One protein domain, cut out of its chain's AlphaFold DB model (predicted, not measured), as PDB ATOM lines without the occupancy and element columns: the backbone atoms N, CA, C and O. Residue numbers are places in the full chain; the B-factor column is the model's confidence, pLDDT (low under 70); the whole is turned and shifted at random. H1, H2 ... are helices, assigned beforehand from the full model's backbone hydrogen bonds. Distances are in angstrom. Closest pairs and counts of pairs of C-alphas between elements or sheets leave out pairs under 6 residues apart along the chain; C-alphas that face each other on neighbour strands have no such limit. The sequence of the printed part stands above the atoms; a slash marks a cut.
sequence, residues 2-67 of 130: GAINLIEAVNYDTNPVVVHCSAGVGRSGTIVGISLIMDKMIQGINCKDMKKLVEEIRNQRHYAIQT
ATOM      1  N   GLY A   2     -14.153  35.043 193.114       88.12
ATOM      2  CA  GLY A   2     -14.640  35.971 192.062       88.12
ATOM      3  C   GLY A   2     -13.570  36.669 191.194       88.12
ATOM      4  O   GLY A   2     -13.737  36.753 189.981       88.12
ATOM      5  N   ALA A   3     -12.461  37.130 191.786       92.06
ATOM      6  CA  ALA A   3     -11.367  37.761 191.034       92.06
ATOM      7  C   ALA A   3     -10.571  36.766 190.170       92.06
ATOM      8  O   ALA A   3     -10.171  37.118 189.066       92.06
ATOM      9  N   ILE A   4     -10.380  35.533 190.651       92.85
ATOM     10  CA  ILE A   4      -9.689  34.468 189.909       92.85
ATOM     11  C   ILE A   4     -10.494  34.100 188.666       92.85
ATOM     12  O   ILE A   4      -9.961  34.163 187.566       92.85
ATOM     13  N   ASN A   5     -11.799  33.856 188.820       92.81
ATOM     14  CA  ASN A   5     -12.674  33.523 187.695       92.81
ATOM     15  C   ASN A   5     -12.686  34.634 186.633       92.81
ATOM     16  O   ASN A   5     -12.749  34.350 185.442       92.81
ATOM     17  N   LEU A   6     -12.626  35.903 187.057       93.27
ATOM     18  CA  LEU A   6     -12.514  37.031 186.133       93.27
ATOM     19  C   LEU A   6     -11.202  36.981 185.339       93.27
ATOM     20  O   LEU A   6     -11.231  37.201 184.134       93.27
ATOM     21  N   ILE A   7     -10.076  36.714 186.008       93.66
ATOM     22  CA  ILE A   7      -8.751  36.624 185.376       93.66
ATOM     23  C   ILE A   7      -8.703  35.434 184.411       93.66
ATOM     24  O   ILE A   7      -8.315  35.599 183.259       93.66
ATOM     25  N   GLU A   8      -9.161  34.258 184.832       91.64
ATOM     26  CA  GLU A   8      -9.203  33.057 183.990       91.64
ATOM     27  C   GLU A   8     -10.094  33.248 182.756       91.64
ATOM     28  O   GLU A   8      -9.733  32.823 181.662       91.64
ATOM     29  N   ALA A   9     -11.221  33.953 182.899       93.13
ATOM     30  CA  ALA A   9     -12.135  34.223 181.792       93.13
ATOM     31  C   ALA A   9     -11.557  35.154 180.714       93.13
ATOM     32  O   ALA A   9     -12.083  35.178 179.601       93.13
ATOM     33  N   VAL A  10     -10.514  35.932 181.022       92.44
ATOM     34  CA  VAL A  10      -9.878  36.854 180.063       92.44
ATOM     35  C   VAL A  10      -8.498  36.390 179.603       92.44
ATOM     36  O   VAL A  10      -8.008  36.893 178.600       92.44
ATOM     37  N   ASN A  11      -7.882  35.422 180.286       87.54
ATOM     38  CA  ASN A  11      -6.519  34.958 180.011       87.54
ATOM     39  C   ASN A  11      -6.463  33.794 178.997       87.54
ATOM     40  O   ASN A  11      -5.696  32.848 179.168       87.54
ATOM     41  N   TYR A  12      -7.321  33.817 177.972       87.78
ATOM     42  CA  TYR A  12      -7.436  32.733 176.982       87.78
ATOM     43  C   TYR A  12      -6.716  33.014 175.655       87.78
ATOM     44  O   TYR A  12      -6.550  32.095 174.852       87.78
ATOM     45  N   ASP A  13      -6.309  34.258 175.398       88.14
ATOM     46  CA  ASP A  13      -5.547  34.639 174.210       88.14
ATOM     47  C   ASP A  13      -4.309  35.479 174.571       88.14
ATOM     48  O   ASP A  13      -4.030  35.749 175.737       88.14
ATOM     49  N   THR A  14      -3.512  35.841 173.564       89.94
ATOM     50  CA  THR A  14      -2.256  36.585 173.749       89.94
ATOM     51  C   THR A  14      -2.410  38.099 173.586       89.94
ATOM     52  O   THR A  14      -1.404  38.809 173.509       89.94
ATOM     53  N   ASN A  15      -3.633  38.611 173.447       94.16
ATOM     54  CA  ASN A  15      -3.875  40.034 173.247       94.16
ATOM     55  C   ASN A  15      -3.852  40.784 174.590       94.16
ATOM     56  O   ASN A  15      -4.274  40.250 175.616       94.16
ATOM     57  N   PRO A  16      -3.405  42.053 174.620       94.29
ATOM     58  CA  PRO A  16      -3.478  42.853 175.836       94.29
ATOM     59  C   PRO A  16      -4.924  43.041 176.321       94.29
ATOM     60  O   PRO A  16      -5.790  43.490 175.569       94.29
ATOM     61  N   VAL A  17      -5.166  42.777 177.606       94.87
ATOM     62  CA  VAL A  17      -6.477  42.963 178.243       94.87
ATOM     63  C   VAL A  17      -6.611  44.382 178.796       94.87
ATOM     64  O   VAL A  17      -5.776  44.856 179.570       94.87
ATOM     65  N   VAL A  18      -7.704  45.067 178.450       95.58
ATOM     66  CA  VAL A  18      -8.028  46.386 179.010       95.58
ATOM     67  C   VAL A  18      -8.738  46.222 180.351       95.58
ATOM     68  O   VAL A  18      -9.859  45.724 180.420       95.58
ATOM     69  N   VAL A  19      -8.113  46.714 181.421       96.16
ATOM     70  CA  VAL A  19      -8.699  46.734 182.768       96.16
ATOM     71  C   VAL A  19      -8.969  48.175 183.181       96.16
ATOM     72  O   VAL A  19      -8.048  48.983 183.292       96.16
ATOM     73  N   HIS A  20     -10.228  48.507 183.468       96.68
ATOM     74  CA  HIS A  20     -10.602  49.849 183.910       96.68
ATOM     75  C   HIS A  20     -11.526  49.826 185.132       96.68
ATOM     76  O   HIS A  20     -12.112  48.810 185.497       96.68
ATOM     77  N   CYS A  21     -11.603  50.962 185.816       93.53
ATOM     78  CA  CYS A  21     -12.610  51.235 186.833       93.53
ATOM     79  C   CYS A  21     -13.104  52.674 186.623       93.53
ATOM     80  O   CYS A  21     -13.365  53.038 185.481       93.53
ATOM     81  N   SER A  22     -13.207  53.494 187.675       93.81
ATOM     82  CA  SER A  22     -13.477  54.935 187.536       93.81
ATOM     83  C   SER A  22     -12.192  55.707 187.189       93.81
ATOM     84  O   SER A  22     -12.014  56.107 186.048       93.81
ATOM     85  N   ALA A  23     -11.230  55.818 188.115       92.01
ATOM     86  CA  ALA A  23      -9.919  56.435 187.842       92.01
ATOM     87  C   ALA A  23      -8.899  55.475 187.179       92.01
ATOM     88  O   ALA A  23      -7.790  55.860 186.806       92.01
ATOM     89  N   GLY A  24      -9.235  54.186 187.087       95.50
ATOM     90  CA  GLY A  24      -8.380  53.150 186.503       95.50
ATOM     91  C   GLY A  24      -7.125  52.808 187.314       95.50
ATOM     92  O   GLY A  24      -6.195  52.258 186.748       95.50
ATOM     93  N   VAL A  25      -7.037  53.161 188.600       96.33
ATOM     94  CA  VAL A  25      -5.804  52.993 189.407       96.33
ATOM     95  C   VAL A  25      -5.987  52.077 190.621       96.33
ATOM     96  O   VAL A  25      -5.195  51.162 190.807       96.33
ATOM     97  N   GLY A  26      -7.059  52.239 191.408       95.75
ATOM     98  CA  GLY A  26      -7.312  51.416 192.599       95.75
ATOM     99  C   GLY A  26      -7.702  49.979 192.248       95.75
ATOM    100  O   GLY A  26      -6.844  49.113 192.119       95.75
ATOM    101  N   ARG A  27      -9.002  49.745 192.012       95.48
ATOM    102  CA  ARG A  27      -9.548  48.421 191.642       95.48
ATOM    103  C   ARG A  27      -8.854  47.796 190.425       95.48
ATOM    104  O   ARG A  27      -8.561  46.609 190.440       95.48
ATOM    105  N   SER A  28      -8.558  48.596 189.398       97.00
ATOM    106  CA  SER A  28      -7.849  48.116 188.206       97.00
ATOM    107  C   SER A  28      -6.438  47.643 188.542       97.00
ATOM    108  O   SER A  28      -6.067  46.544 188.152       97.00
ATOM    109  N   GLY A  29      -5.684  48.424 189.324       97.62
ATOM    110  CA  GLY A  29      -4.354  48.029 189.781       97.62
ATOM    111  C   GLY A  29      -4.383  46.786 190.669       97.62
ATOM    112  O   GLY A  29      -3.479  45.965 190.579       97.62
ATOM    113  N   THR A  30      -5.431  46.602 191.478       97.40
ATOM    114  CA  THR A  30      -5.626  45.382 192.274       97.40
ATOM    115  C   THR A  30      -5.795  44.144 191.394       97.40
ATOM    116  O   THR A  30      -5.090  43.166 191.614       97.40
ATOM    117  N   ILE A  31      -6.681  44.175 190.390       97.32
ATOM    118  CA  ILE A  31      -6.897  43.024 189.493       97.32
ATOM    119  C   ILE A  31      -5.634  42.706 188.687       97.32
ATOM    120  O   ILE A  31      -5.213  41.554 188.645       97.32
ATOM    121  N   VAL A  32      -4.984  43.730 188.124       96.74
ATOM    122  CA  VAL A  32      -3.710  43.567 187.403       96.74
ATOM    123  C   VAL A  32      -2.627  42.997 188.323       96.74
ATOM    124  O   VAL A  32      -1.891  42.102 187.923       96.74
ATOM    125  N   GLY A  33      -2.550  43.471 189.570       96.81
ATOM    126  CA  GLY A  33      -1.591  42.977 190.551       96.81
ATOM    127  C   GLY A  33      -1.805  41.514 190.926       96.81
ATOM    128  O   GLY A  33      -0.830  40.778 191.023       96.81
ATOM    129  N   ILE A  34      -3.056  41.068 191.082       97.01
ATOM    130  CA  ILE A  34      -3.362  39.647 191.312       97.01
ATOM    131  C   ILE A  34      -2.869  38.813 190.124       97.01
ATOM    132  O   ILE A  34      -2.106  37.876 190.340       97.01
ATOM    133  N   SER A  35      -3.225  39.197 188.893       95.38
ATOM    134  CA  SER A  35      -2.808  38.483 187.676       95.38
ATOM    135  C   SER A  35      -1.285  38.378 187.567       95.38
ATOM    136  O   SER A  35      -0.748  37.283 187.432       95.38
ATOM    137  N   LEU A  36      -0.575  39.502 187.719       94.91
ATOM    138  CA  LEU A  36       0.886  39.552 187.627       94.91
ATOM    139  C   LEU A  36       1.560  38.619 188.638       94.91
ATOM    140  O   LEU A  36       2.541  37.948 188.322       94.91
ATOM    141  N   ILE A  37       1.071  38.616 189.878       95.56
ATOM    142  CA  ILE A  37       1.683  37.838 190.954       95.56
ATOM    143  C   ILE A  37       1.373  36.354 190.779       95.56
ATOM    144  O   ILE A  37       2.269  35.537 190.975       95.56
ATOM    145  N   MET A  38       0.159  36.007 190.346       93.21
ATOM    146  CA  MET A  38      -0.183  34.632 189.979       93.21
ATOM    147  C   MET A  38       0.737  34.105 188.876       93.21
ATOM    148  O   MET A  38       1.339  33.048 189.054       93.21
ATOM    149  N   ASP A  39       0.931  34.862 187.794       92.32
ATOM    150  CA  ASP A  39       1.809  34.457 186.691       92.32
ATOM    151  C   ASP A  39       3.256  34.259 187.161       92.32
ATOM    152  O   ASP A  39       3.895  33.257 186.833       92.32
ATOM    153  N   LYS A  40       3.775  35.179 187.988       94.39
ATOM    154  CA  LYS A  40       5.107  35.044 188.596       94.39
ATOM    155  C   LYS A  40       5.200  33.793 189.478       94.39
ATOM    156  O   LYS A  40       6.189  33.069 189.384       94.39
ATOM    157  N   MET A  41       4.189  33.508 190.301       91.77
ATOM    158  CA  MET A  41       4.154  32.309 191.147       91.77
ATOM    159  C   MET A  41       4.139  31.020 190.316       91.77
ATOM    160  O   MET A  41       4.902  30.106 190.625       91.77
ATOM    161  N   ILE A  42       3.346  30.963 189.239       89.90
ATOM    162  CA  ILE A  42       3.296  29.823 188.305       89.90
ATOM    163  C   ILE A  42       4.663  29.597 187.640       89.90
ATOM    164  O   ILE A  42       5.099  28.460 187.481       89.90
ATOM    165  N   GLN A  43       5.381  30.674 187.314       93.26
ATOM    166  CA  GLN A  43       6.740  30.623 186.758       93.26
ATOM    167  C   GLN A  43       7.830  30.305 187.803       93.26
ATOM    168  O   GLN A  43       9.016  30.293 187.472       93.26
ATOM    169  N   GLY A  44       7.470  30.074 189.070       92.80
ATOM    170  CA  GLY A  44       8.422  29.803 190.152       92.80
ATOM    171  C   GLY A  44       9.202  31.035 190.629       92.80
ATOM    172  O   GLY A  44      10.196  30.904 191.347       92.80
ATOM    173  N   ILE A  45       8.771  32.242 190.254       94.28
ATOM    174  CA  ILE A  45       9.396  33.497 190.673       94.28
ATOM    175  C   ILE A  45       8.978  33.814 192.113       94.28
ATOM    176  O   ILE A  45       7.802  33.801 192.484       94.28
ATOM    177  N   ASN A  46       9.962  34.144 192.949       90.43
ATOM    178  CA  ASN A  46       9.740  34.475 194.352       90.43
ATOM    179  C   ASN A  46       8.966  35.799 194.504       90.43
ATOM    180  O   ASN A  46       9.473  36.866 194.163       90.43
ATOM    181  N   CYS A  47       7.770  35.716 195.088       92.98
ATOM    182  CA  CYS A  47       6.863  36.846 195.300       92.98
ATOM    183  C   CYS A  47       6.769  37.293 196.773       92.98
ATOM    184  O   CYS A  47       5.797  37.927 197.167       92.98
ATOM    185  N   LYS A  48       7.760  36.962 197.618       91.56
ATOM    186  CA  LYS A  48       7.737  37.314 199.054       91.56
ATOM    187  C   LYS A  48       7.781  38.825 199.299       91.56
ATOM    188  O   LYS A  48       7.261  39.300 200.304       91.56
ATOM    189  N   ASP A  49       8.412  39.574 198.398       95.26
ATOM    190  CA  ASP A  49       8.532  41.029 198.497       95.26
ATOM    191  C   ASP A  49       7.352  41.721 197.800       95.26
ATOM    192  O   ASP A  49       7.460  42.278 196.706       95.26
ATOM    193  N   MET A  50       6.191  41.659 198.451       94.53
ATOM    194  CA  MET A  50       4.946  42.243 197.942       94.53
ATOM    195  C   MET A  50       5.038  43.762 197.760       94.53
ATOM    196  O   MET A  50       4.388  44.319 196.876       94.53
ATOM    197  N   LYS A  51       5.897  44.439 198.534       94.79
ATOM    198  CA  LYS A  51       6.166  45.868 198.361       94.79
ATOM    199  C   LYS A  51       6.822  46.139 197.006       94.79
ATOM    200  O   LYS A  51       6.331  46.998 196.276       94.79
ATOM    201  N   LYS A  52       7.866  45.387 196.641       95.79
ATOM    202  CA  LYS A  52       8.513  45.522 195.324       95.79
ATOM    203  C   LYS A  52       7.573  45.213 194.168       95.79
ATOM    204  O   LYS A  52       7.631  45.896 193.154       95.79
ATOM    205  N   LEU A  53       6.684  44.232 194.319       95.97
ATOM    206  CA  LEU A  53       5.675  43.918 193.299       95.97
ATOM    207  C   LEU A  53       4.705  45.088 193.086       95.97
ATOM    208  O   LEU A  53       4.380  45.437 191.954       95.97
ATOM    209  N   VAL A  54       4.286  45.756 194.162       96.52
ATOM    210  CA  VAL A  54       3.476  46.977 194.053       96.52
ATOM    211  C   VAL A  54       4.270  48.130 193.440       96.52
ATOM    212  O   VAL A  54       3.717  48.876 192.634       96.52
ATOM    213  N   GLU A  55       5.548  48.290 193.786       96.40
ATOM    214  CA  GLU A  55       6.432  49.283 193.162       96.40
ATOM    215  C   GLU A  55       6.595  49.029 191.654       96.40
ATOM    216  O   GLU A  55       6.470  49.968 190.872       96.40
ATOM    217  N   GLU A  56       6.765  47.773 191.226       95.92
ATOM    218  CA  GLU A  56       6.818  47.360 189.813       95.92
ATOM    219  C   GLU A  56       5.561  47.802 189.051       95.92
ATOM    220  O   GLU A  56       5.660  48.434 187.998       95.92
ATOM    221  N   ILE A  57       4.375  47.562 189.619       96.89
ATOM    222  CA  ILE A  57       3.104  47.997 189.025       96.89
ATOM    223  C   ILE A  57       3.014  49.532 189.008       96.89
ATOM    224  O   ILE A  57       2.612  50.129 188.006       96.89
ATOM    225  N   ARG A  58       3.411  50.200 190.099       97.48
ATOM    226  CA  ARG A  58       3.346  51.667 190.220       97.48
ATOM    227  C   ARG A  58       4.326  52.400 189.308       97.48
ATOM    228  O   ARG A  58       4.036  53.536 188.936       97.48
ATOM    229  N   ASN A  59       5.417  51.752 188.905       97.33
ATOM    230  CA  ASN A  59       6.340  52.263 187.892       97.33
ATOM    231  C   ASN A  59       5.709  52.303 186.492       97.33
ATOM    232  O   ASN A  59       6.105  53.128 185.675       97.33
ATOM    233  N   GLN A  60       4.713  51.454 186.215       96.55
ATOM    234  CA  GLN A  60       3.968  51.469 184.949       96.55
ATOM    235  C   GLN A  60       2.706  52.332 185.028       96.55
ATOM    236  O   GLN A  60       2.322  52.983 184.055       96.55
ATOM    237  N   ARG A  61       2.046  52.359 186.194       96.39
ATOM    238  CA  ARG A  61       0.852  53.171 186.422       96.39
ATOM    239  C   ARG A  61       0.819  53.750 187.827       96.39
ATOM    240  O   ARG A  61       0.573  53.064 188.818       96.39
ATOM    241  N   HIS A  62       0.981  55.063 187.886       94.94
ATOM    242  CA  HIS A  62       0.917  55.828 189.118       94.94
ATOM    243  C   HIS A  62      -0.365  55.562 189.930       94.94
ATOM    244  O   HIS A  62      -1.442  55.352 189.373       94.94
ATOM    245  N   TYR A  63      -0.234  55.572 191.261       95.30
ATOM    246  CA  TYR A  63      -1.296  55.281 192.231       95.30
ATOM    247  C   TYR A  63      -1.982  53.914 192.082       95.30
ATOM    248  O   TYR A  63      -3.031  53.707 192.692       95.30
ATOM    249  N   ALA A  64      -1.419  52.968 191.323       97.15
ATOM    250  CA  ALA A  64      -1.945  51.610 191.293       97.15
ATOM    251  C   ALA A  64      -2.040  51.033 192.717       97.15
ATOM    252  O   ALA A  64      -1.101  51.191 193.505       97.15
ATOM    253  N   ILE A  65      -3.169  50.384 193.032       96.41
ATOM    254  CA  ILE A  65      -3.477  49.840 194.370       96.41
ATOM    255  C   ILE A  65      -3.454  50.978 195.405       96.41
ATOM    256  O   ILE A  65      -2.457  51.236 196.077       96.41
ATOM    257  N   GLN A  66      -4.556  51.717 195.487       93.35
ATOM    258  CA  GLN A  66      -4.639  52.993 196.202       93.35
ATOM    259  C   GLN A  66      -4.774  52.855 197.718       93.35
ATOM    260  O   GLN A  66      -4.463  53.801 198.438       93.35
ATOM    261  N   THR A  67      -5.288  51.728 198.205       91.93
ATOM    262  CA  THR A  67      -5.736  51.589 199.595       91.93
ATOM    263  C   THR A  67      -5.114  50.359 200.241       91.93
ATOM    264  O   THR A  67      -4.808  49.376 199.566       91.93
TER     265      THR A  67
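AT A GLANCE: This is residues 2 to 67 of the 130 residues of an uncharacterized protein of Caenorhabditis elegans (UniProt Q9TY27). The long helix H2 runs through the middle, with H1 crosswise on one side and H3 steeply tilted on the other. A long loop, residues 11 to 25, joins H1 to H2, and residues 39 to 44 stick out. The 66 printed residues hold three named helices, H1, H2, H3 in order, and no named strand: all helix, compact, radius of gyration of the C-alphas 11.9 A, spans 29 by 28 by 22 A.

IN THESE COORDINATES: H1, residues 2 to 10, begins at C-alpha 2 (-14.640, 35.971, 192.062) and measures 12.9 A. H2, residues 26 to 42, measures 24.4 A. H3, residues 50 to 60, measures 16.0 A and ends at C-alpha 60 (3.968, 51.469, 184.949).

HOW THE PARTS SIT: H1 and H2 only just touch, with 3 pairs of C-alphas within 8 A, through residues 31 to 35 of H2 alone; the closest C-alphas, of Ile 7 and Ser 35, are 6.6 A apart. Their lines are about perpendicular, at 73 degrees. H2 and H3 touch, closest at the C-alphas of Gly 33 and Ile 57, 7.0 A, with a steep tilt of 62 degrees, opposite ways. H1 and H3 are apart. Every O i to N i+4 pair is within hydrogen-bond range in H1 and H2, and 6 of 7 in H3.

THE WHOLE: The farthest C-alphas, of Ser 22 and Gly 44, are 33.4 A apart. The printed part has no cut; the link H1 to H2 is long. No printed residue is under 70 in pLDDT.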